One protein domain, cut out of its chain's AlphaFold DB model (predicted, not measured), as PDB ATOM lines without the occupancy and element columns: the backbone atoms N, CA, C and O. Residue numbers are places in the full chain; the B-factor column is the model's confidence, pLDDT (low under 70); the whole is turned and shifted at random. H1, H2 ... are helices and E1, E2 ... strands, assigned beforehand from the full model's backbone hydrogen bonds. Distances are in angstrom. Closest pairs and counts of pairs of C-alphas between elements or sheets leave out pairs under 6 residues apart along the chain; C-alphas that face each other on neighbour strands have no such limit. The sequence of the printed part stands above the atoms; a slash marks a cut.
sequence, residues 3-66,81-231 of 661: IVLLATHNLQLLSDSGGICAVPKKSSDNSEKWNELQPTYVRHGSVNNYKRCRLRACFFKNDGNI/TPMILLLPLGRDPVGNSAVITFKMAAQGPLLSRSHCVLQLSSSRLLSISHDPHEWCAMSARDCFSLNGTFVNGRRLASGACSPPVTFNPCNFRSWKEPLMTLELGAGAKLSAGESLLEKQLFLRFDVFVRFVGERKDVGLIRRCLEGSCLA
ATOM      1  N   ILE A   3     376.681 232.066 270.561       94.06
ATOM      2  CA  ILE A   3     375.271 231.697 270.774       94.06
ATOM      3  C   ILE A   3     375.212 230.790 272.008       94.06
ATOM      4  O   ILE A   3     376.026 229.874 272.150       94.06
ATOM      5  N   VAL A   4     374.234 231.008 272.885       93.94
ATOM      6  CA  VAL A   4     373.945 230.143 274.033       93.94
ATOM      7  C   VAL A   4     372.520 229.613 273.919       93.94
ATOM      8  O   VAL A   4     371.568 230.384 273.840       93.94
ATOM      9  N   LEU A   5     372.390 228.288 273.964       94.75
ATOM     10  CA  LEU A   5     371.124 227.580 274.137       94.75
ATOM     11  C   LEU A   5     371.048 227.101 275.584       94.75
ATOM     12  O   LEU A   5     371.889 226.310 276.025       94.75
ATOM     13  N   LEU A   6     370.052 227.578 276.322       93.44
ATOM     14  CA  LEU A   6     369.788 227.164 277.695       93.44
ATOM     15  C   LEU A   6     368.457 226.420 277.729       93.44
ATOM     16  O   LEU A   6     367.435 226.997 277.375       93.44
ATOM     17  N   ALA A   7     368.445 225.155 278.151       92.69
ATOM     18  CA  ALA A   7     367.177 224.494 278.447       92.69
ATOM     19  C   ALA A   7     366.503 225.201 279.634       92.69
ATOM     20  O   ALA A   7     367.179 225.558 280.599       92.69
ATOM     21  N   THR A   8     365.187 225.389 279.569       91.00
ATOM     22  CA  THR A   8     364.388 226.044 280.627       91.00
ATOM     23  C   THR A   8     363.221 225.186 281.118       91.00
ATOM     24  O   THR A   8     362.638 225.483 282.158       91.00
ATOM     25  N   HIS A   9     362.920 224.074 280.438       88.75
ATOM     26  CA  HIS A   9     361.869 223.124 280.810       88.75
ATOM     27  C   HIS A   9     362.388 221.674 280.798       88.75
ATOM     28  O   HIS A   9     363.238 221.330 279.979       88.75
ATOM     29  N   ASN A  10     361.869 220.824 281.696       86.38
ATOM     30  CA  ASN A  10     362.209 219.395 281.820       86.38
ATOM     31  C   ASN A  10     363.720 219.066 281.926       86.38
ATOM     32  O   ASN A  10     364.190 218.064 281.388       86.38
ATOM     33  N   LEU A  11     364.473 219.883 282.677       88.50
ATOM     34  CA  LEU A  11     365.931 219.763 282.861       88.50
ATOM     35  C   LEU A  11     366.398 218.371 283.317       88.50
ATOM     36  O   LEU A  11     367.306 217.810 282.711       88.50
ATOM     37  N   GLN A  12     365.752 217.803 284.342       87.06
ATOM     38  CA  GLN A  12     366.041 216.457 284.858       87.06
ATOM     39  C   GLN A  12     365.926 215.414 283.733       87.06
ATOM     40  O   GLN A  12     366.923 214.811 283.351       87.06
ATOM     41  N   LEU A  13     364.745 215.306 283.108       87.19
ATOM     42  CA  LEU A  13     364.467 214.352 282.024       87.19
ATOM     43  C   LEU A  13     365.393 214.529 280.810       87.19
ATOM     44  O   LEU A  13     365.758 213.546 280.161       87.19
ATOM     45  N   LEU A  14     365.783 215.769 280.497       89.19
ATOM     46  CA  LEU A  14     366.766 216.062 279.458       89.19
ATOM     47  C   LEU A  14     368.152 215.549 279.844       89.19
ATOM     48  O   LEU A  14     368.754 214.821 279.060       89.19
ATOM     49  N   SER A  15     368.639 215.872 281.041       87.25
ATOM     50  CA  SER A  15     369.929 215.400 281.552       87.25
ATOM     51  C   SER A  15     369.992 213.870 281.630       87.25
ATOM     52  O   SER A  15     370.992 213.285 281.210       87.25
ATOM     53  N   ASP A  16     368.920 213.220 282.088       87.31
ATOM     54  CA  ASP A  16     368.804 211.758 282.193       87.31
ATOM     55  C   ASP A  16     368.783 211.080 280.818       87.31
ATOM     56  O   ASP A  16     369.355 210.007 280.636       87.31
ATOM     57  N   SER A  17     368.199 211.743 279.812       86.50
ATOM     58  CA  SER A  17     368.231 211.304 278.410       86.50
ATOM     59  C   SER A  17     369.606 211.473 277.737       86.50
ATOM     60  O   SER A  17     369.752 211.122 276.566       86.50
ATOM     61  N   GLY A  18     370.611 212.011 278.440       85.94
ATOM     62  CA  GLY A  18     371.954 212.301 277.920       85.94
ATOM     63  C   GLY A  18     372.233 213.787 277.663       85.94
ATOM     64  O   GLY A  18     373.380 214.146 277.375       85.94
ATOM     65  N   GLY A  19     371.231 214.656 277.821       89.06
ATOM     66  CA  GLY A  19     371.348 216.114 277.811       89.06
ATOM     67  C   GLY A  19     371.389 216.773 276.432       89.06
ATOM     68  O   GLY A  19     370.875 216.266 275.435       89.06
ATOM     69  N   ILE A  20     372.040 217.937 276.386       90.69
ATOM     70  CA  ILE A  20     372.536 218.530 275.139       90.69
ATOM     71  C   ILE A  20     374.022 218.186 275.017       90.69
ATOM     72  O   ILE A  20     374.783 218.380 275.968       90.69
ATOM     73  N   CYS A  21     374.438 217.704 273.851       87.69
ATOM     74  CA  CYS A  21     375.820 217.391 273.515       87.69
ATOM     75  C   CYS A  21     376.332 218.306 272.395       87.69
ATOM     76  O   CYS A  21     375.586 218.727 271.512       87.69
ATOM     77  N   ALA A  22     377.631 218.589 272.430       87.50
ATOM     78  CA  ALA A  22     378.347 219.288 271.370       87.50
ATOM     79  C   ALA A  22     379.042 218.255 270.477       87.50
ATOM     80  O   ALA A  22     379.698 217.353 271.003       87.50
ATOM     81  N   VAL A  23     378.932 218.390 269.157       82.00
ATOM     82  CA  VAL A  23     379.738 217.591 268.223       82.00
ATOM     83  C   VAL A  23     381.039 218.350 267.953       82.00
ATOM     84  O   VAL A  23     380.984 219.519 267.565       82.00
ATOM     85  N   PRO A  24     382.222 217.743 268.172       65.31
ATOM     86  CA  PRO A  24     383.481 218.385 267.823       65.31
ATOM     87  C   PRO A  24     383.560 218.549 266.303       65.31
ATOM     88  O   PRO A  24     383.327 217.590 265.565       65.31
ATOM     89  N   LYS A  25     383.910 219.753 265.832       61.53
ATOM     90  CA  LYS A  25     384.114 220.014 264.403       61.53
ATOM     91  C   LYS A  25     385.216 219.090 263.881       61.53
ATOM     92  O   LYS A  25     386.392 219.307 264.165       61.53
ATOM     93  N   LYS A  26     384.837 218.082 263.093       54.62
ATOM     94  CA  LYS A  26     385.766 217.455 262.152       54.62
ATOM     95  C   LYS A  26     386.138 218.522 261.128       54.62
ATOM     96  O   LYS A  26     385.248 219.176 260.586       54.62
ATOM     97  N   SER A  27     387.426 218.715 260.880       45.22
ATOM     98  CA  SER A  27     387.882 219.435 259.695       45.22
ATOM     99  C   SER A  27     387.533 218.583 258.477       45.22
ATOM    100  O   SER A  27     388.184 217.575 258.215       45.22
ATOM    101  N   SER A  28     386.456 218.940 257.784       45.50
ATOM    102  CA  SER A  28     386.310 218.595 256.378       45.50
ATOM    103  C   SER A  28     387.235 219.514 255.588       45.50
ATOM    104  O   SER A  28     387.120 220.732 255.690       45.50
ATOM    105  N   ASP A  29     388.115 218.937 254.771       41.84
ATOM    106  CA  ASP A  29     388.964 219.687 253.831       41.84
ATOM    107  C   ASP A  29     388.170 220.159 252.587       41.84
ATOM    108  O   ASP A  29     388.729 220.597 251.585       41.84
ATOM    109  N   ASN A  30     386.835 220.073 252.649       41.00
ATOM    110  CA  ASN A  30     385.927 220.638 251.663       41.00
ATOM    111  C   ASN A  30     385.802 222.150 251.884       41.00
ATOM    112  O   ASN A  30     385.470 222.599 252.982       41.00
ATOM    113  N   SER A  31     385.923 222.920 250.806       42.19
ATOM    114  CA  SER A  31     385.608 224.351 250.745       42.19
ATOM    115  C   SER A  31     384.091 224.611 250.789       42.19
ATOM    116  O   SER A  31     383.488 225.171 249.872       42.19
ATOM    117  N   GLU A  32     383.439 224.183 251.873       46.03
ATOM    118  CA  GLU A  32     382.009 224.388 252.108       46.03
ATOM    119  C   GLU A  32     381.694 225.880 252.268       46.03
ATOM    120  O   GLU A  32     381.814 226.440 253.352       46.03
ATOM    121  N   LYS A  33     381.283 226.500 251.151       52.94
ATOM    122  CA  LYS A  33     380.601 227.799 251.036       52.94
ATOM    123  C   LYS A  33     381.016 228.838 252.093       52.94
ATOM    124  O   LYS A  33     380.353 228.987 253.117       52.94
ATOM    125  N   TRP A  34     382.000 229.671 251.761       48.41
ATOM    126  CA  TRP A  34     382.459 230.829 252.553       48.41
ATOM    127  C   TRP A  34     381.348 231.701 253.183       48.41
ATOM    128  O   TRP A  34     381.551 232.301 254.238       48.41
ATOM    129  N   ASN A  35     380.168 231.746 252.562       64.56
ATOM    130  CA  ASN A  35     378.999 232.505 253.012       64.56
ATOM    131  C   ASN A  35     378.273 231.886 254.228       64.56
ATOM    132  O   ASN A  35     377.450 232.561 254.835       64.56
ATOM    133  N   GLU A  36     378.496 230.609 254.563       70.44
ATOM    134  CA  GLU A  36     377.653 229.838 255.493       70.44
ATOM    135  C   GLU A  36     378.503 229.096 256.548       70.44
ATOM    136  O   GLU A  36     378.834 227.920 256.412       70.44
ATOM    137  N   LEU A  37     378.874 229.795 257.627       77.31
ATOM    138  CA  LEU A  37     379.879 229.347 258.598       77.31
ATOM    139  C   LEU A  37     379.266 228.596 259.798       77.31
ATOM    140  O   LEU A  37     378.511 229.164 260.590       77.31
ATOM    141  N   GLN A  38     379.660 227.333 259.986       81.44
ATOM    142  CA  GLN A  38     379.429 226.565 261.223       81.44
ATOM    143  C   GLN A  38     380.351 227.021 262.380       81.44
ATOM    144  O   GLN A  38     381.396 227.624 262.125       81.44
ATOM    145  N   PRO A  39     380.035 226.709 263.657       82.81
ATOM    146  CA  PRO A  39     380.833 227.166 264.793       82.81
ATOM    147  C   PRO A  39     382.285 226.663 264.725       82.81
ATOM    148  O   PRO A  39     382.537 225.480 264.493       82.81
ATOM    149  N   THR A  40     383.257 227.534 265.010       78.56
ATOM    150  CA  THR A  40     384.661 227.133 265.221       78.56
ATOM    151  C   THR A  40     384.846 226.334 266.511       78.56
ATOM    152  O   THR A  40     385.830 225.612 266.654       78.56
ATOM    153  N   TYR A  41     383.911 226.448 267.455       82.00
ATOM    154  CA  TYR A  41     383.958 225.784 268.752       82.00
ATOM    155  C   TYR A  41     382.546 225.597 269.310       82.00
ATOM    156  O   TYR A  41     381.734 226.520 269.289       82.00
ATOM    157  N   VAL A  42     382.265 224.420 269.872       84.62
ATOM    158  CA  VAL A  42     381.026 224.143 270.609       84.62
ATOM    159  C   VAL A  42     381.377 223.392 271.893       84.62
ATOM    160  O   VAL A  42     382.172 222.453 271.868       84.62
ATOM    161  N   ARG A  43     380.776 223.778 273.022       87.38
ATOM    162  CA  ARG A  43     380.784 222.987 274.265       87.38
ATOM    163  C   ARG A  43     379.393 222.949 274.883       87.38
ATOM    164  O   ARG A  43     378.633 223.911 274.797       87.38
ATOM    165  N   HIS A  44     379.084 221.847 275.555       87.25
ATOM    166  CA  HIS A  44     377.942 221.762 276.460       87.25
ATOM    167  C   HIS A  44     378.378 222.036 277.908       87.25
ATOM    168  O   HIS A  44     379.568 222.034 278.223       87.25
ATOM    169  N   GLY A  45     377.417 222.266 278.800       83.56
ATOM    170  CA  GLY A  45     377.659 222.531 280.214       83.56
ATOM    171  C   GLY A  45     376.512 222.086 281.118       83.56
ATOM    172  O   GLY A  45     375.387 221.845 280.666       83.56
ATOM    173  N   SER A  46     376.833 221.990 282.406       77.94
ATOM    174  CA  SER A  46     375.874 221.750 283.483       77.94
ATOM    175  C   SER A  46     374.945 222.955 283.681       77.94
ATOM    176  O   SER A  46     375.324 224.096 283.398       77.94
ATOM    177  N   VAL A  47     373.744 222.693 284.189       76.50
ATOM    178  CA  VAL A  47     372.844 223.685 284.798       76.50
ATOM    179  C   VAL A  47     372.448 223.102 286.147       76.50
ATOM    180  O   VAL A  47     371.931 221.996 286.166       76.50
ATOM    181  N   ASN A  48     372.723 223.801 287.253       68.50
ATOM    182  CA  ASN A  48     372.329 223.467 288.632       68.50
ATOM    183  C   ASN A  48     372.169 221.957 288.918       68.50
ATOM    184  O   ASN A  48     371.062 221.427 288.929       68.50
ATOM    185  N   ASN A  49     373.291 221.268 289.154       65.81
ATOM    186  CA  ASN A  49     373.413 219.818 289.400       65.81
ATOM    187  C   ASN A  49     373.086 218.879 288.212       65.81
ATOM    188  O   ASN A  49     373.590 217.755 288.186       65.81
ATOM    189  N   TYR A  50     372.350 219.321 287.187       71.44
ATOM    190  CA  TYR A  50     372.110 218.548 285.963       71.44
ATOM    191  C   TYR A  50     373.330 218.604 285.038       71.44
ATOM    192  O   TYR A  50     373.600 219.630 284.412       71.44
ATOM    193  N   LYS A  51     374.068 217.489 284.919       65.38
ATOM    194  CA  LYS A  51     375.391 217.423 284.261       65.38
ATOM    195  C   LYS A  51     375.427 217.961 282.817       65.38
ATOM    196  O   LYS A  51     376.508 218.319 282.348       65.38
ATOM    197  N   ARG A  52     374.291 218.025 282.103       73.00
ATOM    198  CA  ARG A  52     374.184 218.546 280.724       73.00
ATOM    199  C   ARG A  52     372.817 219.190 280.427       73.00
ATOM    200  O   ARG A  52     371.893 218.485 280.034       73.00
ATOM    201  N   CYS A  53     372.711 220.522 280.499       81.62
ATOM    202  CA  CYS A  53     371.485 221.264 280.123       81.62
ATOM    203  C   CYS A  53     371.720 222.624 279.422       81.62
ATOM    204  O   CYS A  53     370.772 223.371 279.177       81.62
ATOM    205  N   ARG A  54     372.966 222.957 279.068       91.00
ATOM    206  CA  ARG A  54     373.328 224.183 278.336       91.00
ATOM    207  C   ARG A  54     374.275 223.858 277.186       91.00
ATOM    208  O   ARG A  54     375.145 223.007 277.346       91.00
ATOM    209  N   LEU A  55     374.171 224.582 276.076       92.62
ATOM    210  CA  LEU A  55     375.150 224.586 274.986       92.62
ATOM    211  C   LEU A  55     375.668 226.012 274.749       92.62
ATOM    212  O   LEU A  55     374.922 226.983 274.883       92.62
ATOM    213  N   ARG A  56     376.947 226.138 274.395       92.25
ATOM    214  CA  ARG A  56     377.577 227.368 273.907       92.25
ATOM    215  C   ARG A  56     378.278 227.080 272.579       92.25
ATOM    216  O   ARG A  56     379.047 226.121 272.502       92.25
ATOM    217  N   ALA A  57     378.030 227.901 271.563       91.12
ATOM    218  CA  ALA A  57     378.614 227.783 270.228       91.12
ATOM    219  C   ALA A  57     379.279 229.105 269.820       91.12
ATOM    220  O   ALA A  57     378.622 230.144 269.771       91.12
ATOM    221  N   CYS A  58     380.576 229.067 269.524       88.06
ATOM    222  CA  CYS A  58     381.377 230.218 269.114       88.06
ATOM    223  C   CYS A  58     381.764 230.101 267.638       88.06
ATOM    224  O   CYS A  58     382.174 229.034 267.188       88.06
ATOM    225  N   PHE A  59     381.654 231.204 266.897       83.31
ATOM    226  CA  PHE A  59     381.873 231.222 265.441       83.31
ATOM    227  C   PHE A  59     383.222 231.812 265.037       83.31
ATOM    228  O   PHE A  59     383.890 231.267 264.168       83.31
ATOM    229  N   PHE A  60     383.673 232.849 265.737       72.94
ATOM    230  CA  PHE A  60     384.977 233.478 265.527       72.94
ATOM    231  C   PHE A  60     385.846 233.258 266.767       72.94
ATOM    232  O   PHE A  60     385.332 233.345 267.888       72.94
ATOM    233  N   LYS A  61     387.134 232.968 266.557       61.22
ATOM    234  CA  LYS A  61     388.121 232.648 267.597       61.22
ATOM    235  C   LYS A  61     389.246 233.691 267.576       61.22
ATOM    236  O   LYS A  61     389.618 234.150 266.501       61.22
ATOM    237  N   ASN A  62     389.792 234.045 268.740       50.50
ATOM    238  CA  ASN A  62     390.785 235.122 268.870       50.50
ATOM    239  C   ASN A  62     392.227 234.715 268.499       50.50
ATOM    240  O   ASN A  62     393.114 235.563 268.521       50.50
ATOM    241  N   ASP A  63     392.474 233.449 268.152       43.62
ATOM    242  CA  ASP A  63     393.789 232.853 267.859       43.62
ATOM    243  C   ASP A  63     394.423 233.325 266.527       43.62
ATOM    244  O   ASP A  63     394.953 232.519 265.769       43.62
ATOM    245  N   GLY A  64     394.308 234.603 266.163       39.03
ATOM    246  CA  GLY A  64     394.821 235.153 264.899       39.03
ATOM    247  C   GLY A  64     394.053 234.725 263.638       39.03
ATOM    248  O   GLY A  64     393.987 235.504 262.696       39.03
ATOM    249  N   ASN A  65     393.381 233.568 263.638       39.78
ATOM    250  CA  ASN A  65     392.635 232.968 262.515       39.78
ATOM    251  C   ASN A  65     391.385 233.742 262.020       39.78
ATOM    252  O   ASN A  65     390.543 233.188 261.316       39.78
ATOM    253  N   ILE A  66     391.254 235.031 262.340       45.84
ATOM    254  CA  ILE A  66     390.442 235.953 261.528       45.84
ATOM    255  C   ILE A  66     391.269 236.433 260.314       45.84
ATOM    256  O   ILE A  66     390.716 236.639 259.242       45.84
ATOM    257  N   THR A  81     380.061 239.057 249.559       61.19
ATOM    258  CA  THR A  81     378.944 238.170 249.891       61.19
ATOM    259  C   THR A  81     378.803 238.066 251.411       61.19
ATOM    260  O   THR A  81     379.798 237.814 252.093       61.19
ATOM    261  N   PRO A  82     377.606 238.284 251.982       73.00
ATOM    262  CA  PRO A  82     377.428 238.278 253.429       73.00
ATOM    263  C   PRO A  82     377.652 236.903 254.051       73.00
ATOM    264  O   PRO A  82     377.146 235.892 253.560       73.00
ATOM    265  N   MET A  83     378.356 236.887 255.184       80.38
ATOM    266  CA  MET A  83     378.519 235.690 256.000       80.38
ATOM    267  C   MET A  83     377.318 235.490 256.931       80.38
ATOM    268  O   MET A  83     376.921 236.389 257.674       80.38
ATOM    269  N   ILE A  84     376.780 234.275 256.929       83.75
ATOM    270  CA  ILE A  84     375.683 233.818 257.779       83.75
ATOM    271  C   ILE A  84     376.211 232.691 258.664       83.75
ATOM    272  O   ILE A  84     376.852 231.751 258.198       83.75
ATOM    273  N   LEU A  85     375.955 232.799 259.963       89.50
ATOM    274  CA  LEU A  85     376.422 231.865 260.978       89.50
ATOM    275  C   LEU A  85     375.325 230.838 261.269       89.50
ATOM    276  O   LEU A  85     374.209 231.219 261.623       89.50
ATOM    277  N   LEU A  86     375.631 229.548 261.123       91.06
ATOM    278  CA  LEU A  86     374.648 228.463 261.216       91.06
ATOM    279  C   LEU A  86     374.935 227.533 262.399       91.06
ATOM    280  O   LEU A  86     376.028 226.984 262.514       91.06
ATOM    281  N   LEU A  87     373.929 227.295 263.245       93.19
ATOM    282  CA  LEU A  87     373.959 226.283 264.306       93.19
ATOM    283  C   LEU A  87     372.868 225.224 264.050       93.19
ATOM    284  O   LEU A  87     371.726 225.415 264.480       93.19
ATOM    285  N   PRO A  88     373.184 224.128 263.329       92.81
ATOM    286  CA  PRO A  88     372.256 223.022 263.106       92.81
ATOM    287  C   PRO A  88     371.993 222.212 264.384       92.81
ATOM    288  O   PRO A  88     372.915 221.911 265.152       92.81
ATOM    289  N   LEU A  89     370.716 221.873 264.588       93.44
ATOM    290  CA  LEU A  89     370.136 221.258 265.780       93.44
ATOM    291  C   LEU A  89     369.286 220.034 265.412       93.44
ATOM    292  O   LEU A  89     368.384 220.097 264.571       93.44
ATOM    293  N   GLY A  90     369.507 218.922 266.111       93.12
ATOM    294  CA  GLY A  90     368.752 217.686 265.904       93.12
ATOM    295  C   GLY A  90     369.165 216.571 266.862       93.12
ATOM    296  O   GLY A  90     369.801 216.828 267.884       93.12
ATOM    297  N   ARG A  91     368.801 215.324 266.538       91.00
ATOM    298  CA  ARG A  91     369.229 214.129 267.296       91.00
ATOM    299  C   ARG A  91     370.418 213.378 266.686       91.00
ATOM    300  O   ARG A  91     370.896 212.428 267.297       91.00
ATOM    301  N   ASP A  92     370.857 213.747 265.483       89.12
ATOM    302  CA  ASP A  92     371.887 213.016 264.732       89.12
ATOM    303  C   ASP A  92     373.267 213.706 264.837       89.12
ATOM    304  O   ASP A  92     373.394 214.859 264.415       89.12
ATOM    305  N   PRO A  93     374.310 213.050 265.384       84.31
ATOM    306  CA  PRO A  93     375.639 213.645 265.529       84.31
ATOM    307  C   PRO A  93     376.425 213.772 264.217       84.31
ATOM    308  O   PRO A  93     377.500 214.364 264.228       84.31
ATOM    309  N   VAL A  94     375.937 213.225 263.097       82.69
ATOM    310  CA  VAL A  94     376.597 213.372 261.790       82.69
ATOM    311  C   VAL A  94     376.240 214.711 261.137       82.69
ATOM    312  O   VAL A  94     377.098 215.336 260.521       82.69
ATOM    313  N   GLY A  95     374.988 215.160 261.282       77.50
ATOM    314  CA  GLY A  95     374.454 216.338 260.583       77.50
ATOM    315  C   GLY A  95     374.338 217.625 261.409       77.50
ATOM    316  O   GLY A  95     373.949 218.649 260.854       77.50
ATOM    317  N   ASN A  96     374.624 217.596 262.716       86.12
ATOM    318  CA  ASN A  96     374.378 218.726 263.620       86.12
ATOM    319  C   ASN A  96     375.595 219.025 264.504       86.12
ATOM    320  O   ASN A  96     376.134 218.123 265.139       86.12
ATOM    321  N   SER A  97     375.969 220.300 264.642       85.69
ATOM    322  CA  SER A  97     376.993 220.741 265.607       85.69
ATOM    323  C   SER A  97     376.486 220.643 267.059       85.69
ATOM    324  O   SER A  97     377.280 220.590 268.003       85.69
ATOM    325  N   ALA A  98     375.160 220.614 267.241       87.06
ATOM    326  CA  ALA A  98     374.472 220.528 268.523       87.06
ATOM    327  C   ALA A  98     373.424 219.401 268.516       87.06
ATOM    328  O   ALA A  98     372.465 219.421 267.744       87.06
ATOM    329  N   VAL A  99     373.602 218.423 269.406       91.00
ATOM    330  CA  VAL A  99     372.756 217.226 269.493       91.00
ATOM    331  C   VAL A  99     371.930 217.269 270.770       91.00
ATOM    332  O   VAL A  99     372.480 217.350 271.868       91.00
ATOM    333  N   ILE A 100     370.609 217.184 270.639       91.25
ATOM    334  CA  ILE A 100     369.670 217.121 271.763       91.25
ATOM    335  C   ILE A 100     369.230 215.665 271.921       91.25
ATOM    336  O   ILE A 100     368.393 215.162 271.167       91.25
ATOM    337  N   THR A 101     369.792 214.970 272.910       87.69
ATOM    338  CA  THR A 101     369.368 213.614 273.265       87.69
ATOM    339  C   THR A 101     368.199 213.708 274.241       87.69
ATOM    340  O   THR A 101     368.394 213.822 275.446       87.69
ATOM    341  N   PHE A 102     366.974 213.698 273.705       87.12
ATOM    342  CA  PHE A 102     365.726 213.660 274.474       87.12
ATOM    343  C   PHE A 102     364.759 212.630 273.890       87.12
ATOM    344  O   PHE A 102     364.455 212.659 272.691       87.12
ATOM    345  N   LYS A 103     364.252 211.728 274.736       85.19
ATOM    346  CA  LYS A 103     363.331 210.659 274.334       85.19
ATOM    347  C   LYS A 103     362.255 210.464 275.398       85.19
ATOM    348  O   LYS A 103     362.562 210.149 276.541       85.19
ATOM    349  N   MET A 104     360.987 210.563 275.006       79.94
ATOM    350  CA  MET A 104     359.868 210.201 275.878       79.94
ATOM    351  C   MET A 104     359.599 208.701 275.755       79.94
ATOM    352  O   MET A 104     359.423 208.201 274.644       79.94
ATOM    353  N   ALA A 105     359.514 207.977 276.875       73.94
ATOM    354  CA  ALA A 105     359.346 206.517 276.875       73.94
ATOM    355  C   ALA A 105     358.156 206.040 276.012       73.94
ATOM    356  O   ALA A 105     358.299 205.108 275.226       73.94
ATOM    357  N   ALA A 106     357.016 206.734 276.099       74.25
ATOM    358  CA  ALA A 106     355.788 206.402 275.372       74.25
ATOM    359  C   ALA A 106     355.664 207.024 273.962       74.25
ATOM    360  O   ALA A 106     354.665 206.784 273.289       74.25
ATOM    361  N   GLN A 107     356.615 207.863 273.522       68.88
ATOM    362  CA  GLN A 107     356.497 208.619 272.257       68.88
ATOM    363  C   GLN A 107     357.747 208.561 271.362       68.88
ATOM    364  O   GLN A 107     357.684 208.968 270.208       68.88
ATOM    365  N   GLY A 108     358.876 208.051 271.860       78.25
ATOM    366  CA  GLY A 108     360.133 208.029 271.115       78.25
ATOM    367  C   GLY A 108     360.865 209.383 271.119       78.25
ATOM    368  O   GLY A 108     360.704 210.172 272.059       78.25
ATOM    369  N   PRO A 109     361.752 209.628 270.137       81.62
ATOM    370  CA  PRO A 109     362.475 210.890 270.024       81.62
ATOM    371  C   PRO A 109     361.544 212.005 269.532       81.62
ATOM    372  O   PRO A 109     360.827 211.837 268.550       81.62
ATOM    373  N   LEU A 110     361.585 213.170 270.183       83.19
ATOM    374  CA  LEU A 110     360.779 214.321 269.749       83.19
ATOM    375  C   LEU A 110     361.419 215.102 268.593       83.19
ATOM    376  O   LEU A 110     360.714 215.759 267.828       83.19
ATOM    377  N   LEU A 111     362.746 215.022 268.457       90.06
ATOM    378  CA  LEU A 111     363.490 215.669 267.381       90.06
ATOM    379  C   LEU A 111     363.687 214.731 266.188       90.06
ATOM    380  O   LEU A 111     363.960 213.539 266.334       90.06
ATOM    381  N   SER A 112     363.637 215.322 264.998       91.44
ATOM    382  CA  SER A 112     364.113 214.707 263.759       91.44
ATOM    383  C   SER A 112     365.647 214.650 263.751       91.44
ATOM    384  O   SER A 112     366.304 215.356 264.523       91.44
ATOM    385  N   ARG A 113     366.228 213.801 262.888       90.75
ATOM    386  CA  ARG A 113     367.691 213.636 262.744       90.75
ATOM    387  C   ARG A 113     368.403 214.984 262.615       90.75
ATOM    388  O   ARG A 113     369.213 215.312 263.477       90.75
ATOM    389  N   SER A 114     367.980 215.792 261.648       90.69
ATOM    390  CA  SER A 114     368.117 217.252 261.651       90.69
ATOM    391  C   SER A 114     366.721 217.833 261.872       90.69
ATOM    392  O   SER A 114     365.767 217.353 261.260       90.69
ATOM    393  N   HIS A 115     366.568 218.794 262.782       94.12
ATOM    394  CA  HIS A 115     365.259 219.313 263.196       94.12
ATOM    395  C   HIS A 115     365.109 220.797 262.851       94.12
ATOM    396  O   HIS A 115     364.137 221.172 262.197       94.12
ATOM    397  N   CYS A 116     366.088 221.624 263.216       95.56
ATOM    398  CA  CYS A 116     366.120 223.036 262.851       95.56
ATOM    399  C   CYS A 116     367.557 223.569 262.728       95.56
ATOM    400  O   CYS A 116     368.520 222.908 263.116       95.56
ATOM    401  N   VAL A 117     367.709 224.779 262.192       95.12
ATOM    402  CA  VAL A 117     368.974 225.534 262.189       95.12
ATOM    403  C   VAL A 117     368.716 226.915 262.778       95.12
ATOM    404  O   VAL A 117     367.822 227.617 262.306       95.12
ATOM    405  N   LEU A 118     369.504 227.330 263.773       96.25
ATOM    406  CA  LEU A 118     369.585 228.745 264.149       96.25
ATOM    407  C   LEU A 118     370.516 229.473 263.175       96.25
ATOM    408  O   LEU A 118     371.629 229.007 262.922       96.25
ATOM    409  N   GLN A 119     370.057 230.603 262.641       93.75
ATOM    410  CA  GLN A 119     370.764 231.415 261.656       93.75
ATOM    411  C   GLN A 119     371.009 232.813 262.225       93.75
ATOM    412  O   GLN A 119     370.068 233.514 262.590       93.75
ATOM    413  N   LEU A 120     372.273 233.228 262.279       92.31
ATOM    414  CA  LEU A 120     372.701 234.542 262.751       92.31
ATOM    415  C   LEU A 120     373.369 235.309 261.604       92.31
ATOM    416  O   LEU A 120     374.383 234.872 261.065       92.31
ATOM    417  N   SER A 121     372.801 236.455 261.240       90.06
ATOM    418  CA  SER A 121     373.211 237.270 260.090       90.06
ATOM    419  C   SER A 121     373.292 238.759 260.452       90.06
ATOM    420  O   SER A 121     373.046 239.148 261.600       90.06
ATOM    421  N   SER A 122     373.654 239.615 259.489       87.94
ATOM    422  CA  SER A 122     373.467 241.064 259.634       87.94
ATOM    423  C   SER A 122     372.000 241.451 259.422       87.94
ATOM    424  O   SER A 122     371.365 241.015 258.460       87.94
ATOM    425  N   SER A 123     371.481 242.328 260.284       87.31
ATOM    426  CA  SER A 123     370.123 242.886 260.176       87.31
ATOM    427  C   SER A 123     369.888 243.640 258.860       87.31
ATOM    428  O   SER A 123     368.783 243.609 258.319       87.31
ATOM    429  N   ARG A 124     370.941 244.242 258.286       80.50
ATOM    430  CA  ARG A 124     370.892 244.978 257.009       80.50
ATOM    431  C   ARG A 124     370.468 244.119 255.815       80.50
ATOM    432  O   ARG A 124     369.962 244.662 254.841       80.50
ATOM    433  N   LEU A 125     370.659 242.801 255.883       76.19
ATOM    434  CA  LEU A 125     370.345 241.869 254.789       76.19
ATOM    435  C   LEU A 125     368.852 241.562 254.663       76.19
ATOM    436  O   LEU A 125     368.415 241.047 253.638       76.19
ATOM    437  N   LEU A 126     368.088 241.830 255.721       69.31
ATOM    438  CA  LEU A 126     366.707 241.380 255.856       69.31
ATOM    439  C   LEU A 126     365.687 242.389 255.320       69.31
ATOM    440  O   LEU A 126     364.508 242.067 255.254       69.31
ATOM    441  N   SER A 127     366.117 243.608 254.970       66.94
ATOM    442  CA  SER A 127     365.257 244.698 254.468       66.94
ATOM    443  C   SER A 127     364.082 245.092 255.388       66.94
ATOM    444  O   SER A 127     363.157 245.777 254.960       66.94
ATOM    445  N   ILE A 128     364.126 244.691 256.662       68.94
ATOM    446  CA  ILE A 128     363.131 245.009 257.697       68.94
ATOM    447  C   ILE A 128     363.531 246.303 258.418       68.94
ATOM    448  O   ILE A 128     364.715 246.549 258.644       68.94
ATOM    449  N   SER A 129     362.550 247.117 258.820       72.75
ATOM    450  CA  SER A 129     362.783 248.303 259.657       72.75
ATOM    451  C   SER A 129     363.276 247.902 261.054       72.75
ATOM    452  O   SER A 129     362.604 247.139 261.747       72.75
ATOM    453  N   HIS A 130     364.441 248.406 261.461       73.44
ATOM    454  CA  HIS A 130     365.092 248.099 262.737       73.44
ATOM    455  C   HIS A 130     365.844 249.320 263.286       73.44
ATOM    456  O   HIS A 130     366.137 250.265 262.551       73.44
ATOM    457  N   ASP A 131     366.169 249.301 264.581       80.12
ATOM    458  CA  ASP A 131     367.027 250.315 265.203       80.12
ATOM    459  C   ASP A 131     368.434 250.263 264.557       80.12
ATOM    460  O   ASP A 131     369.034 249.188 264.516       80.12
ATOM    461  N   PRO A 132     369.011 251.378 264.061       76.81
ATOM    462  CA  PRO A 132     370.339 251.384 263.428       76.81
ATOM    463  C   PRO A 132     371.491 250.930 264.350       76.81
ATOM    464  O   PRO A 132     372.591 250.624 263.868       76.81
ATOM    465  N   HIS A 133     371.266 250.873 265.666       82.00
ATOM    466  CA  HIS A 133     372.178 250.288 266.644       82.00
ATOM    467  C   HIS A 133     372.102 248.752 266.708       82.00
ATOM    468  O   HIS A 133     373.032 248.137 267.238       82.00
ATOM    469  N   GLU A 134     371.065 248.117 266.158       88.88
ATOM    470  CA  GLU A 134     370.896 246.663 266.063       88.88
ATOM    471  C   GLU A 134     371.413 246.134 264.722       88.88
ATOM    472  O   GLU A 134     370.755 246.202 263.689       88.88
ATOM    473  N   TRP A 135     372.639 245.611 264.734       88.38
ATOM    474  CA  TRP A 135     373.379 245.201 263.535       88.38
ATOM    475  C   TRP A 135     373.439 243.680 263.319       88.38
ATOM    476  O   TRP A 135     373.975 243.226 262.309       88.38
ATOM    477  N   CYS A 136     372.886 242.889 264.242       91.75
ATOM    478  CA  CYS A 136     372.689 241.449 264.081       91.75
ATOM    479  C   CYS A 136     371.201 241.112 264.001       91.75
ATOM    480  O   CYS A 136     370.356 241.830 264.536       91.75
ATOM    481  N   ALA A 137     370.904 239.963 263.403       92.81
ATOM    482  CA  ALA A 137     369.598 239.333 263.474       92.81
ATOM    483  C   ALA A 137     369.719 237.818 263.681       92.81
ATOM    484  O   ALA A 137     370.680 237.200 263.223       92.81
ATOM    485  N   MET A 138     368.749 237.230 264.385       94.69
ATOM    486  CA  MET A 138     368.632 235.790 264.629       94.69
ATOM    487  C   MET A 138     367.298 235.281 264.086       94.69
ATOM    488  O   MET A 138     366.251 235.829 264.426       94.69
ATOM    489  N   SER A 139     367.316 234.196 263.318       95.19
ATOM    490  CA  SER A 139     366.127 233.414 262.963       95.19
ATOM    491  C   SER A 139     366.342 231.929 263.271       95.19
ATOM    492  O   SER A 139     367.470 231.459 263.423       95.19
ATOM    493  N   ALA A 140     365.250 231.175 263.365       96.31
ATOM    494  CA  ALA A 140     365.279 229.717 263.399       96.31
ATOM    495  C   ALA A 140     364.573 229.173 262.157       96.31
ATOM    496  O   ALA A 140     363.487 229.637 261.820       96.31
ATOM    497  N   ARG A 141     365.157 228.180 261.489       95.50
ATOM    498  CA  ARG A 141     364.572 227.534 260.311       95.50
ATOM    499  C   ARG A 141     364.209 226.088 260.599       95.50
ATOM    500  O   ARG A 141     365.050 225.343 261.094       95.50
ATOM    501  N   ASP A 142     362.995 225.682 260.243       95.88
ATOM    502  CA  ASP A 142     362.563 224.284 260.318       95.88
ATOM    503  C   ASP A 142     363.207 223.440 259.201       95.88
ATOM    504  O   ASP A 142     363.214 223.840 258.038       95.88
ATOM    505  N   CYS A 143     363.723 222.252 259.526       94.62
ATOM    506  CA  CYS A 143     364.362 221.344 258.563       94.62
ATOM    507  C   CYS A 143     363.414 220.250 258.043       94.62
ATOM    508  O   CYS A 143     363.806 219.088 257.950       94.62
ATOM    509  N   PHE A 144     362.166 220.611 257.729       92.75
ATOM    510  CA  PHE A 144     361.065 219.677 257.443       92.75
ATOM    511  C   PHE A 144     360.825 218.710 258.608       92.75
ATOM    512  O   PHE A 144     360.714 217.494 258.437       92.75
ATOM    513  N   SER A 145     360.787 219.256 259.824       93.00
ATOM    514  CA  SER A 145     360.779 218.431 261.023       93.00
ATOM    515  C   SER A 145     359.433 217.746 261.262       93.00
ATOM    516  O   SER A 145     358.355 218.316 261.087       93.00
ATOM    517  N   LEU A 146     359.500 216.497 261.722       90.12
ATOM    518  CA  LEU A 146     358.350 215.597 261.844       90.12
ATOM    519  C   LEU A 146     357.269 216.120 262.803       90.12
ATOM    520  O   LEU A 146     356.076 215.960 262.552       90.12
ATOM    521  N   ASN A 147     357.690 216.750 263.900       91.75
ATOM    522  CA  ASN A 147     356.794 217.365 264.877       91.75
ATOM    523  C   ASN A 147     356.563 218.867 264.616       91.75
ATOM    524  O   ASN A 147     355.613 219.439 265.151       91.75
ATOM    525  N   GLY A 148     357.339 219.492 263.728       93.56
ATOM    526  CA  GLY A 148     357.406 220.941 263.539       93.56
ATOM    527  C   GLY A 148     358.288 221.630 264.584       93.56
ATOM    528  O   GLY A 148     358.253 221.285 265.766       93.56
ATOM    529  N   THR A 149     359.045 222.631 264.137       95.75
ATOM    530  CA  THR A 149     359.762 223.578 264.999       95.75
ATOM    531  C   THR A 149     358.786 224.642 265.504       95.75
ATOM    532  O   THR A 149     358.022 225.191 264.705       95.75
ATOM    533  N   PHE A 150     358.820 224.976 266.798       96.75
ATOM    534  CA  PHE A 150     358.057 226.096 267.359       96.75
ATOM    535  C   PHE A 150     359.008 227.180 267.866       96.75
ATOM    536  O   PHE A 150     360.024 226.880 268.496       96.75
ATOM    537  N   VAL A 151     358.674 228.438 267.579       96.69
ATOM    538  CA  VAL A 151     359.451 229.623 267.959       96.69
ATOM    539  C   VAL A 151     358.515 230.623 268.620       96.69
ATOM    540  O   VAL A 151     357.477 230.952 268.044       96.69
ATOM    541  N   ASN A 152     358.854 231.099 269.821       95.50
ATOM    542  CA  ASN A 152     358.040 232.053 270.590       95.50
ATOM    543  C   ASN A 152     356.554 231.627 270.681       95.50
ATOM    544  O   ASN A 152     355.645 232.427 270.454       95.50
ATOM    545  N   GLY A 153     356.301 230.338 270.943       92.94
ATOM    546  CA  GLY A 153     354.956 229.767 271.038       92.94
ATOM    547  C   GLY A 153     354.226 229.491 269.715       92.94
ATOM    548  O   GLY A 153     353.059 229.110 269.771       92.94
ATOM    549  N   ARG A 154     354.841 229.663 268.533       95.06
ATOM    550  CA  ARG A 154     354.183 229.450 267.222       95.06
ATOM    551  C   ARG A 154     354.918 228.441 266.346       95.06
ATOM    552  O   ARG A 154     356.138 228.507 266.217       95.06
ATOM    553  N   ARG A 155     354.179 227.540 265.693       96.12
ATOM    554  CA  ARG A 155     354.731 226.572 264.734       96.12
ATOM    555  C   ARG A 155     355.220 227.261 263.464       96.12
ATOM    556  O   ARG A 155     354.468 228.022 262.853       96.12
ATOM    557  N   LEU A 156     356.425 226.932 263.013       96.12
ATOM    558  CA  LEU A 156     356.884 227.292 261.672       96.12
ATOM    559  C   LEU A 156     356.211 226.404 260.613       96.12
ATOM    560  O   LEU A 156     355.867 225.249 260.873       96.12
ATOM    561  N   ALA A 157     356.050 226.923 259.395       94.38
ATOM    562  CA  ALA A 157     355.777 226.068 258.244       94.38
ATOM    563  C   ALA A 157     357.016 225.206 257.932       94.38
ATOM    564  O   ALA A 157     358.151 225.636 258.138       94.38
ATOM    565  N   SER A 158     356.815 223.983 257.440       92.25
ATOM    566  CA  SER A 158     357.924 223.056 257.184       92.25
ATOM    567  C   SER A 158     358.895 223.604 256.134       92.25
ATOM    568  O   SER A 158     358.484 223.937 255.024       92.25
ATOM    569  N   GLY A 159     360.182 223.693 256.486       90.94
ATOM    570  CA  GLY A 159     361.226 224.287 255.638       90.94
ATOM    571  C   GLY A 159     361.379 225.815 255.738       90.94
ATOM    572  O   GLY A 159     362.353 226.352 255.193       90.94
ATOM    573  N   ALA A 160     360.450 226.509 256.407       93.12
ATOM    574  CA  ALA A 160     360.408 227.968 256.510       93.12
ATOM    575  C   ALA A 160     361.234 228.515 257.687       93.12
ATOM    576  O   ALA A 160     361.576 227.794 258.632       93.12
ATOM    577  N   CYS A 161     361.536 229.811 257.623       93.31
ATOM    578  CA  CYS A 161     362.223 230.555 258.674       93.31
ATOM    579  C   CYS A 161     361.224 231.223 259.631       93.31
ATOM    580  O   CYS A 161     360.107 231.573 259.253       93.31
ATOM    581  N   SER A 162     361.636 231.442 260.877       94.75
ATOM    582  CA  SER A 162     360.955 232.363 261.782       94.75
ATOM    583  C   SER A 162     361.113 233.804 261.290       94.75
ATOM    584  O   SER A 162     362.129 234.120 260.660       94.75
ATOM    585  N   PRO A 163     360.201 234.715 261.676       90.81
ATOM    586  CA  PRO A 163     360.509 236.137 261.682       90.81
ATOM    587  C   PRO A 163     361.858 236.367 262.389       90.81
ATOM    588  O   PRO A 163     362.099 235.756 263.442       90.81
ATOM    589  N   PRO A 164     362.762 237.169 261.811       91.62
ATOM    590  CA  PRO A 164     364.065 237.424 262.399       91.62
ATOM    591  C   PRO A 164     363.950 238.437 263.542       91.62
ATOM    592  O   PRO A 164     363.263 239.450 263.432       91.62
ATOM    593  N   VAL A 165     364.661 238.175 264.633       93.25
ATOM    594  CA  VAL A 165     364.783 239.083 265.778       93.25
ATOM    595  C   VAL A 165     366.066 239.886 265.609       93.25
ATOM    596  O   VAL A 165     367.149 239.297 265.620       93.25
ATOM    597  N   THR A 166     365.961 241.204 265.431       93.75
ATOM    598  CA  THR A 166     367.121 242.108 265.428       93.75
ATOM    599  C   THR A 166     367.608 242.369 266.849       93.75
ATOM    600  O   THR A 166     366.844 242.268 267.806       93.75
ATOM    601  N   PHE A 167     368.912 242.605 266.997       93.25
ATOM    602  CA  PHE A 167     369.539 242.939 268.275       93.25
ATOM    603  C   PHE A 167     370.961 243.486 268.075       93.25
ATOM    604  O   PHE A 167     371.571 243.382 267.006       93.25
ATOM    605  N   ASN A 168     371.542 244.022 269.148       91.94
ATOM    606  CA  ASN A 168     372.974 244.296 269.234       91.94
ATOM    607  C   ASN A 168     373.633 243.304 270.215       91.94
ATOM    608  O   ASN A 168     373.329 243.366 271.405       91.94
ATOM    609  N   PRO A 169     374.563 242.429 269.782       89.69
ATOM    610  CA  PRO A 169     375.209 241.430 270.647       89.69
ATOM    611  C   PRO A 169     376.145 242.030 271.712       89.69
ATOM    612  O   PRO A 169     376.668 241.293 272.548       89.69
ATOM    613  N   CYS A 170     376.402 243.341 271.669       89.31
ATOM    614  CA  CYS A 170     377.139 244.075 272.700       89.31
ATOM    615  C   CYS A 170     376.209 244.709 273.755       89.31
ATOM    616  O   CYS A 170     376.693 245.186 274.780       89.31
ATOM    617  N   ASN A 171     374.891 244.745 273.517       88.81
ATOM    618  CA  ASN A 171     373.908 245.231 274.484       88.81
ATOM    619  C   ASN A 171     373.713 244.175 275.585       88.81
ATOM    620  O   ASN A 171     373.618 242.983 275.306       88.81
ATOM    621  N   PHE A 172     373.619 244.599 276.848       84.44
ATOM    622  CA  PHE A 172     373.429 243.675 277.966       84.44
ATOM    623  C   PHE A 172     372.129 242.861 277.872       84.44
ATOM    624  O   PHE A 172     372.070 241.766 278.429       84.44
ATOM    625  N   ARG A 173     371.098 243.373 277.179       84.81
ATOM    626  CA  ARG A 173     369.826 242.660 277.002       84.81
ATOM    627  C   ARG A 173     370.013 241.324 276.289       84.81
ATOM    628  O   ARG A 173     369.494 240.328 276.772       84.81
ATOM    629  N   SER A 174     370.841 241.255 275.241       84.50
ATOM    630  CA  SER A 174     370.980 240.054 274.396       84.50
ATOM    631  C   SER A 174     371.551 238.814 275.111       84.50
ATOM    632  O   SER A 174     371.513 237.712 274.561       84.50
ATOM    633  N   TRP A 175     372.077 238.980 276.335       84.44
ATOM    634  CA  TRP A 175     372.526 237.891 277.213       84.44
ATOM    635  C   TRP A 175     371.831 237.820 278.581       84.44
ATOM    636  O   TRP A 175     372.197 236.967 279.389       84.44
ATOM    637  N   LYS A 176     370.832 238.673 278.841       86.62
ATOM    638  CA  LYS A 176     369.979 238.616 280.045       86.62
ATOM    639  C   LYS A 176     368.523 238.273 279.732       86.62
ATOM    640  O   LYS A 176     367.865 237.633 280.543       86.62
ATOM    641  N   GLU A 177     368.043 238.691 278.570       92.12
ATOM    642  CA  GLU A 177     366.696 238.469 278.055       92.12
ATOM    643  C   GLU A 177     366.804 237.515 276.847       92.12
ATOM    644  O   GLU A 177     367.725 237.669 276.037       92.12
ATOM    645  N   PRO A 178     365.934 236.495 276.723       94.50
ATOM    646  CA  PRO A 178     365.980 235.574 275.595       94.50
ATOM    647  C   PRO A 178     365.543 236.288 274.314       94.50
ATOM    648  O   PRO A 178     364.479 236.900 274.267       94.50
ATOM    649  N   LEU A 179     366.346 236.174 273.255       95.50
ATOM    650  CA  LEU A 179     366.013 236.728 271.938       95.50
ATOM    651  C   LEU A 179     364.864 235.947 271.287       95.50
ATOM    652  O   LEU A 179     364.040 236.512 270.576       95.50
ATOM    653  N   MET A 180     364.807 234.638 271.538       96.38
ATOM    654  CA  MET A 180     363.693 233.769 271.166       96.38
ATOM    655  C   MET A 180     363.659 232.514 272.043       96.38
ATOM    656  O   MET A 180     364.674 232.130 272.630       96.38
ATOM    657  N   THR A 181     362.508 231.850 272.091       96.81
ATOM    658  CA  THR A 181     362.338 230.524 272.693       96.81
ATOM    659  C   THR A 181     362.133 229.495 271.586       96.81
ATOM    660  O   THR A 181     361.308 229.692 270.695       96.81
ATOM    661  N   LEU A 182     362.895 228.401 271.624       96.12
ATOM    662  CA  LEU A 182     362.662 227.210 270.808       96.12
ATOM    663  C   LEU A 182     361.871 226.206 271.638       96.12
ATOM    664  O   LEU A 182     362.296 225.821 272.729       96.12
ATOM    665  N   GLU A 183     360.734 225.764 271.122       94.75
ATOM    666  CA  GLU A 183     359.792 224.907 271.838       94.75
ATOM    667  C   GLU A 183     359.547 223.621 271.042       94.75
ATOM    668  O   GLU A 183     359.342 223.644 269.829       94.75
ATOM    669  N   LEU A 184     359.627 222.474 271.722       89.44
ATOM    670  CA  LEU A 184     359.546 221.148 271.110       89.44
ATOM    671  C   LEU A 184     358.480 220.312 271.818       89.44
ATOM    672  O   LEU A 184     358.421 220.240 273.052       89.44
ATOM    673  N   GLY A 185     357.650 219.637 271.029       88.25
ATOM    674  CA  GLY A 185     356.475 218.949 271.540       88.25
ATOM    675  C   GLY A 185     355.852 217.968 270.557       88.25
ATOM    676  O   GLY A 185     356.341 217.791 269.443       88.25
ATOM    677  N   ALA A 186     354.735 217.352 270.945       88.12
ATOM    678  CA  ALA A 186     353.927 216.506 270.057       88.12
ATOM    679  C   ALA A 186     353.085 217.367 269.089       88.12
ATOM    680  O   ALA A 186     351.855 217.427 269.181       88.12
ATOM    681  N   GLY A 187     353.770 218.085 268.195       88.88
ATOM    682  CA  GLY A 187     353.212 219.112 267.311       88.88
ATOM    683  C   GLY A 187     352.873 218.666 265.885       88.88
ATOM    684  O   GLY A 187     352.377 219.476 265.109       88.88
ATOM    685  N   ALA A 188     353.107 217.396 265.522       87.00
ATOM    686  CA  ALA A 188     353.039 216.889 264.139       87.00
ATOM    687  C   ALA A 188     351.715 217.144 263.383       87.00
ATOM    688  O   ALA A 188     351.687 217.079 262.157       87.00
ATOM    689  N   LYS A 189     350.616 217.402 264.105       90.25
ATOM    690  CA  LYS A 189     349.269 217.633 263.551       90.25
ATOM    691  C   LYS A 189     348.810 219.094 263.576       90.25
ATOM    692  O   LYS A 189     347.716 219.363 263.099       90.25
ATOM    693  N   LEU A 190     349.597 219.992 264.168       91.62
ATOM    694  CA  LEU A 190     349.257 221.409 264.273       91.62
ATOM    695  C   LEU A 190     349.559 222.129 262.947       91.62
ATOM    696  O   LEU A 190     350.513 221.772 262.250       91.62
ATOM    697  N   SER A 191     348.771 223.138 262.591       93.44
ATOM    698  CA  SER A 191     349.007 223.984 261.410       93.44
ATOM    699  C   SER A 191     350.198 224.931 261.623       93.44
ATOM    700  O   SER A 191     350.700 225.090 262.736       93.44
ATOM    701  N   ALA A 192     350.671 225.589 260.561       93.62
ATOM    702  CA  ALA A 192     351.603 226.710 260.717       93.62
ATOM    703  C   ALA A 192     350.938 227.846 261.523       93.62
ATOM    704  O   ALA A 192     349.747 228.103 261.369       93.62
ATOM    705  N   GLY A 193     351.696 228.507 262.399       93.62
ATOM    706  CA  GLY A 193     351.202 229.557 263.295       93.62
ATOM    707  C   GLY A 193     350.494 229.068 264.567       93.62
ATOM    708  O   GLY A 193     350.422 229.835 265.525       93.62
ATOM    709  N   GLU A 194     350.030 227.814 264.628       95.25
ATOM    710  CA  GLU A 194     349.412 227.241 265.834       95.25
ATOM    711  C   GLU A 194     350.424 227.037 266.976       95.25
ATOM    712  O   GLU A 194     351.627 226.864 266.757       95.25
ATOM    713  N   SER A 195     349.922 227.031 268.211       93.56
ATOM    714  CA  SER A 195     350.714 226.884 269.437       93.56
ATOM    715  C   SER A 195     350.646 225.471 270.011       93.56
ATOM    716  O   SER A 195     349.612 224.805 269.940       93.56
ATOM    717  N   LEU A 196     351.728 225.028 270.658       91.25
ATOM    718  CA  LEU A 196     351.677 223.854 271.530       91.25
ATOM    719  C   LEU A 196     350.791 224.163 272.744       91.25
ATOM    720  O   LEU A 196     351.015 225.145 273.448       91.25
ATOM    721  N   LEU A 197     349.824 223.291 273.034       90.25
ATOM    722  CA  LEU A 197     349.203 223.262 274.358       90.25
ATOM    723  C   LEU A 197     350.247 222.801 275.384       90.25
ATOM    724  O   LEU A 197     351.093 221.971 275.062       90.25
ATOM    725  N   GLU A 198     350.141 223.255 276.633       88.25
ATOM    726  CA  GLU A 198     351.060 222.900 277.731       88.25
ATOM    727  C   GLU A 198     351.316 221.381 277.828       88.25
ATOM    728  O   GLU A 198     352.455 220.929 277.832       88.25
ATOM    729  N   LYS A 199     350.254 220.568 277.735       88.75
ATOM    730  CA  LYS A 199     350.307 219.088 277.714       88.75
ATOM    731  C   LYS A 199     351.029 218.453 276.507       88.75
ATOM    732  O   LYS A 199     351.194 217.234 276.473       88.75
ATOM    733  N   GLN A 200     351.357 219.234 275.479       89.56
ATOM    734  CA  GLN A 200     352.132 218.823 274.301       89.56
ATOM    735  C   GLN A 200     353.562 219.373 274.330       89.56
ATOM    736  O   GLN A 200     354.390 218.863 273.578       89.56
ATOM    737  N   LEU A 201     353.848 220.395 275.146       91.25
ATOM    738  CA  LEU A 201     355.170 220.991 275.304       91.25
ATOM    739  C   LEU A 201     356.033 220.096 276.198       91.25
ATOM    740  O   LEU A 201     355.744 219.899 277.376       91.25
ATOM    741  N   PHE A 202     357.120 219.564 275.646       90.38
ATOM    742  CA  PHE A 202     358.012 218.665 276.381       90.38
ATOM    743  C   PHE A 202     359.394 219.268 276.615       90.38
ATOM    744  O   PHE A 202     359.984 219.012 277.661       90.38
ATOM    745  N   LEU A 203     359.885 220.120 275.717       91.50
ATOM    746  CA  LEU A 203     361.121 220.876 275.908       91.50
ATOM    747  C   LEU A 203     360.949 222.329 275.489       91.50
ATOM    748  O   LEU A 203     360.252 222.632 274.522       91.50
ATOM    749  N   ARG A 204     361.672 223.201 276.185       94.31
ATOM    750  CA  ARG A 204     361.856 224.603 275.833       94.31
ATOM    751  C   ARG A 204     363.316 224.978 276.044       94.31
ATOM    752  O   ARG A 204     363.924 224.575 277.040       94.31
ATOM    753  N   PHE A 205     363.850 225.738 275.098       95.38
ATOM    754  CA  PHE A 205     365.179 226.322 275.147       95.38
ATOM    755  C   PHE A 205     365.079 227.822 274.915       95.38
ATOM    756  O   PHE A 205     364.476 228.266 273.941       95.38
ATOM    757  N   ASP A 206     365.717 228.590 275.777       96.25
ATOM    758  CA  ASP A 206     365.816 230.035 275.668       96.25
ATOM    759  C   ASP A 206     367.151 230.367 274.963       96.25
ATOM    760  O   ASP A 206     368.216 229.845 275.328       96.25
ATOM    761  N   VAL A 207     367.085 231.169 273.892       96.44
ATOM    762  CA  VAL A 207     368.216 231.490 273.002       96.44
ATOM    763  C   VAL A 207     368.778 232.868 273.336       96.44
ATOM    764  O   VAL A 207     368.074 233.875 273.267       96.44
ATOM    765  N   PHE A 208     370.077 232.920 273.622       95.44
ATOM    766  CA  PHE A 208     370.819 234.148 273.912       95.44
ATOM    767  C   PHE A 208     372.007 234.281 272.958       95.44
ATOM    768  O   PHE A 208     372.579 233.279 272.521       95.44
ATOM    769  N   VAL A 209     372.432 235.511 272.664       93.69
ATOM    770  CA  VAL A 209     373.613 235.770 271.827       93.69
ATOM    771  C   VAL A 209     374.416 236.917 272.409       93.69
ATOM    772  O   VAL A 209     373.872 237.969 272.744       93.69
ATOM    773  N   ARG A 210     375.736 236.753 272.475       90.44
ATOM    774  CA  ARG A 210     376.636 237.833 272.881       90.44
ATOM    775  C   ARG A 210     377.900 237.911 272.050       90.44
ATOM    776  O   ARG A 210     378.430 236.926 271.526       90.44
ATOM    777  N   PHE A 211     378.413 239.124 271.981       89.19
ATOM    778  CA  PHE A 211     379.768 239.383 271.564       89.19
ATOM    779  C   PHE A 211     380.717 238.979 272.705       89.19
ATOM    780  O   PHE A 211     380.484 239.280 273.874       89.19
ATOM    781  N   VAL A 212     381.770 238.251 272.346       83.50
ATOM    782  CA  VAL A 212     382.864 237.826 273.227       83.50
ATOM    783  C   VAL A 212     384.124 238.110 272.418       83.50
ATOM    784  O   VAL A 212     384.256 237.557 271.324       83.50
ATOM    785  N   GLY A 213     384.942 239.044 272.903       77.38
ATOM    786  CA  GLY A 213     386.016 239.726 272.172       77.38
ATOM    787  C   GLY A 213     386.233 241.141 272.731       77.38
ATOM    788  O   GLY A 213     385.593 241.522 273.714       77.38
ATOM    789  N   GLU A 214     387.093 241.940 272.105       77.88
ATOM    790  CA  GLU A 214     387.289 243.357 272.431       77.88
ATOM    791  C   GLU A 214     386.394 244.267 271.576       77.88
ATOM    792  O   GLU A 214     386.064 243.959 270.433       77.88
ATOM    793  N   ARG A 215     386.033 245.457 272.079       71.25
ATOM    794  CA  ARG A 215     385.135 246.389 271.359       71.25
ATOM    795  C   ARG A 215     385.654 246.800 269.967       71.25
ATOM    796  O   ARG A 215     384.848 247.162 269.117       71.25
ATOM    797  N   LYS A 216     386.967 246.706 269.721       73.69
ATOM    798  CA  LYS A 216     387.599 246.936 268.409       73.69
ATOM    799  C   LYS A 216     387.194 245.882 267.361       73.69
ATOM    800  O   LYS A 216     386.947 246.233 266.209       73.69
ATOM    801  N   ASP A 217     387.032 244.617 267.758       74.75
ATOM    802  CA  ASP A 217     386.757 243.505 266.834       74.75
ATOM    803  C   ASP A 217     385.290 243.515 266.356       74.75
ATOM    804  O   ASP A 217     384.954 242.917 265.333       74.75
ATOM    805  N   VAL A 218     384.411 244.242 267.058       81.44
ATOM    806  CA  VAL A 218     382.997 244.443 266.690       81.44
ATOM    807  C   VAL A 218     382.866 244.996 265.269       81.44
ATOM    808  O   VAL A 218     382.055 244.500 264.492       81.44
ATOM    809  N   GLY A 219     383.693 245.982 264.900       78.19
ATOM    810  CA  GLY A 219     383.691 246.573 263.557       78.19
ATOM    811  C   GLY A 219     384.234 245.641 262.466       78.19
ATOM    812  O   GLY A 219     383.927 245.826 261.290       78.19
ATOM    813  N   LEU A 220     385.017 244.623 262.831       76.75
ATOM    814  CA  LEU A 220     385.473 243.581 261.911       76.75
ATOM    815  C   LEU A 220     384.372 242.532 261.704       76.75
ATOM    816  O   LEU A 220     383.934 242.329 260.576       76.75
ATOM    817  N   ILE A 221     383.833 241.966 262.791       80.62
ATOM    818  CA  ILE A 221     382.744 240.976 262.724       80.62
ATOM    819  C   ILE A 221     381.499 241.553 262.037       80.62
ATOM    820  O   ILE A 221     380.885 240.868 261.219       80.62
ATOM    821  N   ARG A 222     381.142 242.815 262.311       83.69
ATOM    822  CA  ARG A 222     380.036 243.498 261.628       83.69
ATOM    823  C   ARG A 222     380.238 243.522 260.110       83.69
ATOM    824  O   ARG A 222     379.319 243.160 259.385       83.69
ATOM    825  N   ARG A 223     381.436 243.885 259.634       76.00
ATOM    826  CA  ARG A 223     381.758 243.889 258.198       76.00
ATOM    827  C   ARG A 223     381.722 242.485 257.591       76.00
ATOM    828  O   ARG A 223     381.184 242.349 256.500       76.00
ATOM    829  N   CYS A 224     382.175 241.447 258.301       77.00
ATOM    830  CA  CYS A 224     382.054 240.055 257.844       77.00
ATOM    831  C   CYS A 224     380.585 239.638 257.630       77.00
ATOM    832  O   CYS A 224     380.243 239.109 256.574       77.00
ATOM    833  N   LEU A 225     379.697 239.916 258.595       80.50
ATOM    834  CA  LEU A 225     378.262 239.609 258.465       80.50
ATOM    835  C   LEU A 225     377.561 240.477 257.402       80.50
ATOM    836  O   LEU A 225     376.573 240.053 256.814       80.50
ATOM    837  N   GLU A 226     378.063 241.686 257.149       80.25
ATOM    838  CA  GLU A 226     377.598 242.595 256.089       80.25
ATOM    839  C   GLU A 226     378.269 242.336 254.721       80.25
ATOM    840  O   GLU A 226     378.073 243.120 253.796       80.25
ATOM    841  N   GLY A 227     379.099 241.291 254.579       67.88
ATOM    842  CA  GLY A 227     379.833 240.976 253.338       67.88
ATOM    843  C   GLY A 227     380.852 242.040 252.906       67.88
ATOM    844  O   GLY A 227     381.407 241.979 251.816       67.88
ATOM    845  N   SER A 228     381.105 243.034 253.756       62.53
ATOM    846  CA  SER A 228     381.799 244.286 253.442       62.53
ATOM    847  C   SER A 228     383.296 244.214 253.772       62.53
ATOM    848  O   SER A 228     383.844 245.107 254.427       62.53
ATOM    849  N   CYS A 229     383.952 243.119 253.381       52.19
ATOM    850  CA  CYS A 229     385.310 242.784 253.808       52.19
ATOM    851  C   CYS A 229     386.325 242.684 252.655       52.19
ATOM    852  O   CYS A 229     386.091 242.044 251.639       52.19
ATOM    853  N   LEU A 230     387.509 243.253 252.913       46.84
ATOM    854  CA  LEU A 230     388.814 242.902 252.329       46.84
ATOM    855  C   LEU A 230     389.147 243.280 250.875       46.84
ATOM    856  O   LEU A 230     390.323 243.225 250.535       46.84
ATOM    857  N   ALA A 231     388.227 243.824 250.073       38.69
ATOM    858  CA  ALA A 231     388.551 244.295 248.711       38.69
ATOM    859  C   ALA A 231     389.680 245.360 248.610       38.69
ATOM    860  O   ALA A 231     390.214 245.571 247.526       38.69
TER     861      ALA A 231
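AT A GLANCE: This is residues 3 to 66 and 81 to 231 of the 661 residues of the protein "FHA domain-containing protein" of Trypanosoma cruzi (UniProt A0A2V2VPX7). Two strongly twisted sheets stand face to face and curve round into a flattened, incompletely closed barrel: E2 comes close to E3 and E4 along one seam, while E9 and E10 close the other only loosely. H1 lies at one end of this barrel, H4 and H2 at the other, and H3 beside E11; residues 27 to 32 stick out. The printed part has 215 residues, with four named helices and eleven named strands in the order E1 H1 E2 E3 E4 E5 E6 E7 H2 E8 E9 H3 E10 E11 H4; under half of the residues are in them, and the class is mixed, helices and strands. One sheet, E2 E6 E5 E7 E8 E9, is mixed and curled; the other, E3 E4 E1 E11 E10, is all antiparallel. The whole is compact, with a radius of gyration of the C-alphas of 17.1 A and spans of 56 by 35 by 35 A.

IN THESE COORDINATES: Find C-alpha 3 at (375.271, 231.697, 270.774), where E1 begins, residues 3 to 7. Then come H1, residues 11 to 16, E2, 19 to 22, E3, 41 to 47, and E4, 50 to 58, 22.5 A long and bending by 51 degrees at residue 53. Past the cut, read E5, 84 to 90, E6, 98 to 101, E7, 114 to 122, 24.5 A long, H2, 123 to 126, E8, 136 to 142, 20.3 A, E9, 165 to 167, H3, 172 to 175, and E10, 180 to 185. E11, 201 to 210, spans 27.4 A, and H4, 218 to 225, ends at C-alpha 225 at (378.262, 239.609, 258.465).

HOW THE PARTS SIT: Start at E1, an inner strand: N 4 and O 208 of E11 are 2.8 A apart, and N 5 and O 55 of E4 3.0 A. H1 stands at this sheet's level, 0.3 A in height, and only grazes the other sheet. The closest C-alphas of E2 and E4 are those of Gly 19 and Arg 52, 4.7 A. E6 and E5 are parallel, with N 100 and O 90 at 2.9 A. E7 and E8 are antiparallel, with N 119 and O 139 at 2.8 A. H4 lies over E7 at a height of 9.1 A and stands up from the sheet. Every O i to N i+4 pair is within hydrogen-bond range in H1, 3 of 4 in H4; H2 and H3 are too short for one.

THE WHOLE: Look for the farthest C-alphas at Ala 106 and Ala 231, 56.7 A apart. Residues 67 to 80 are not printed; C-alphas 66 and 81 are 16.5 A apart across this cut. The long links are E2 to E3, E6 to E7, E8 to E9 and E10 to E11. Mean pLDDT of the printed part is 83.1; 31 residues are under 70, among them 24 to 35 and 61 to 66.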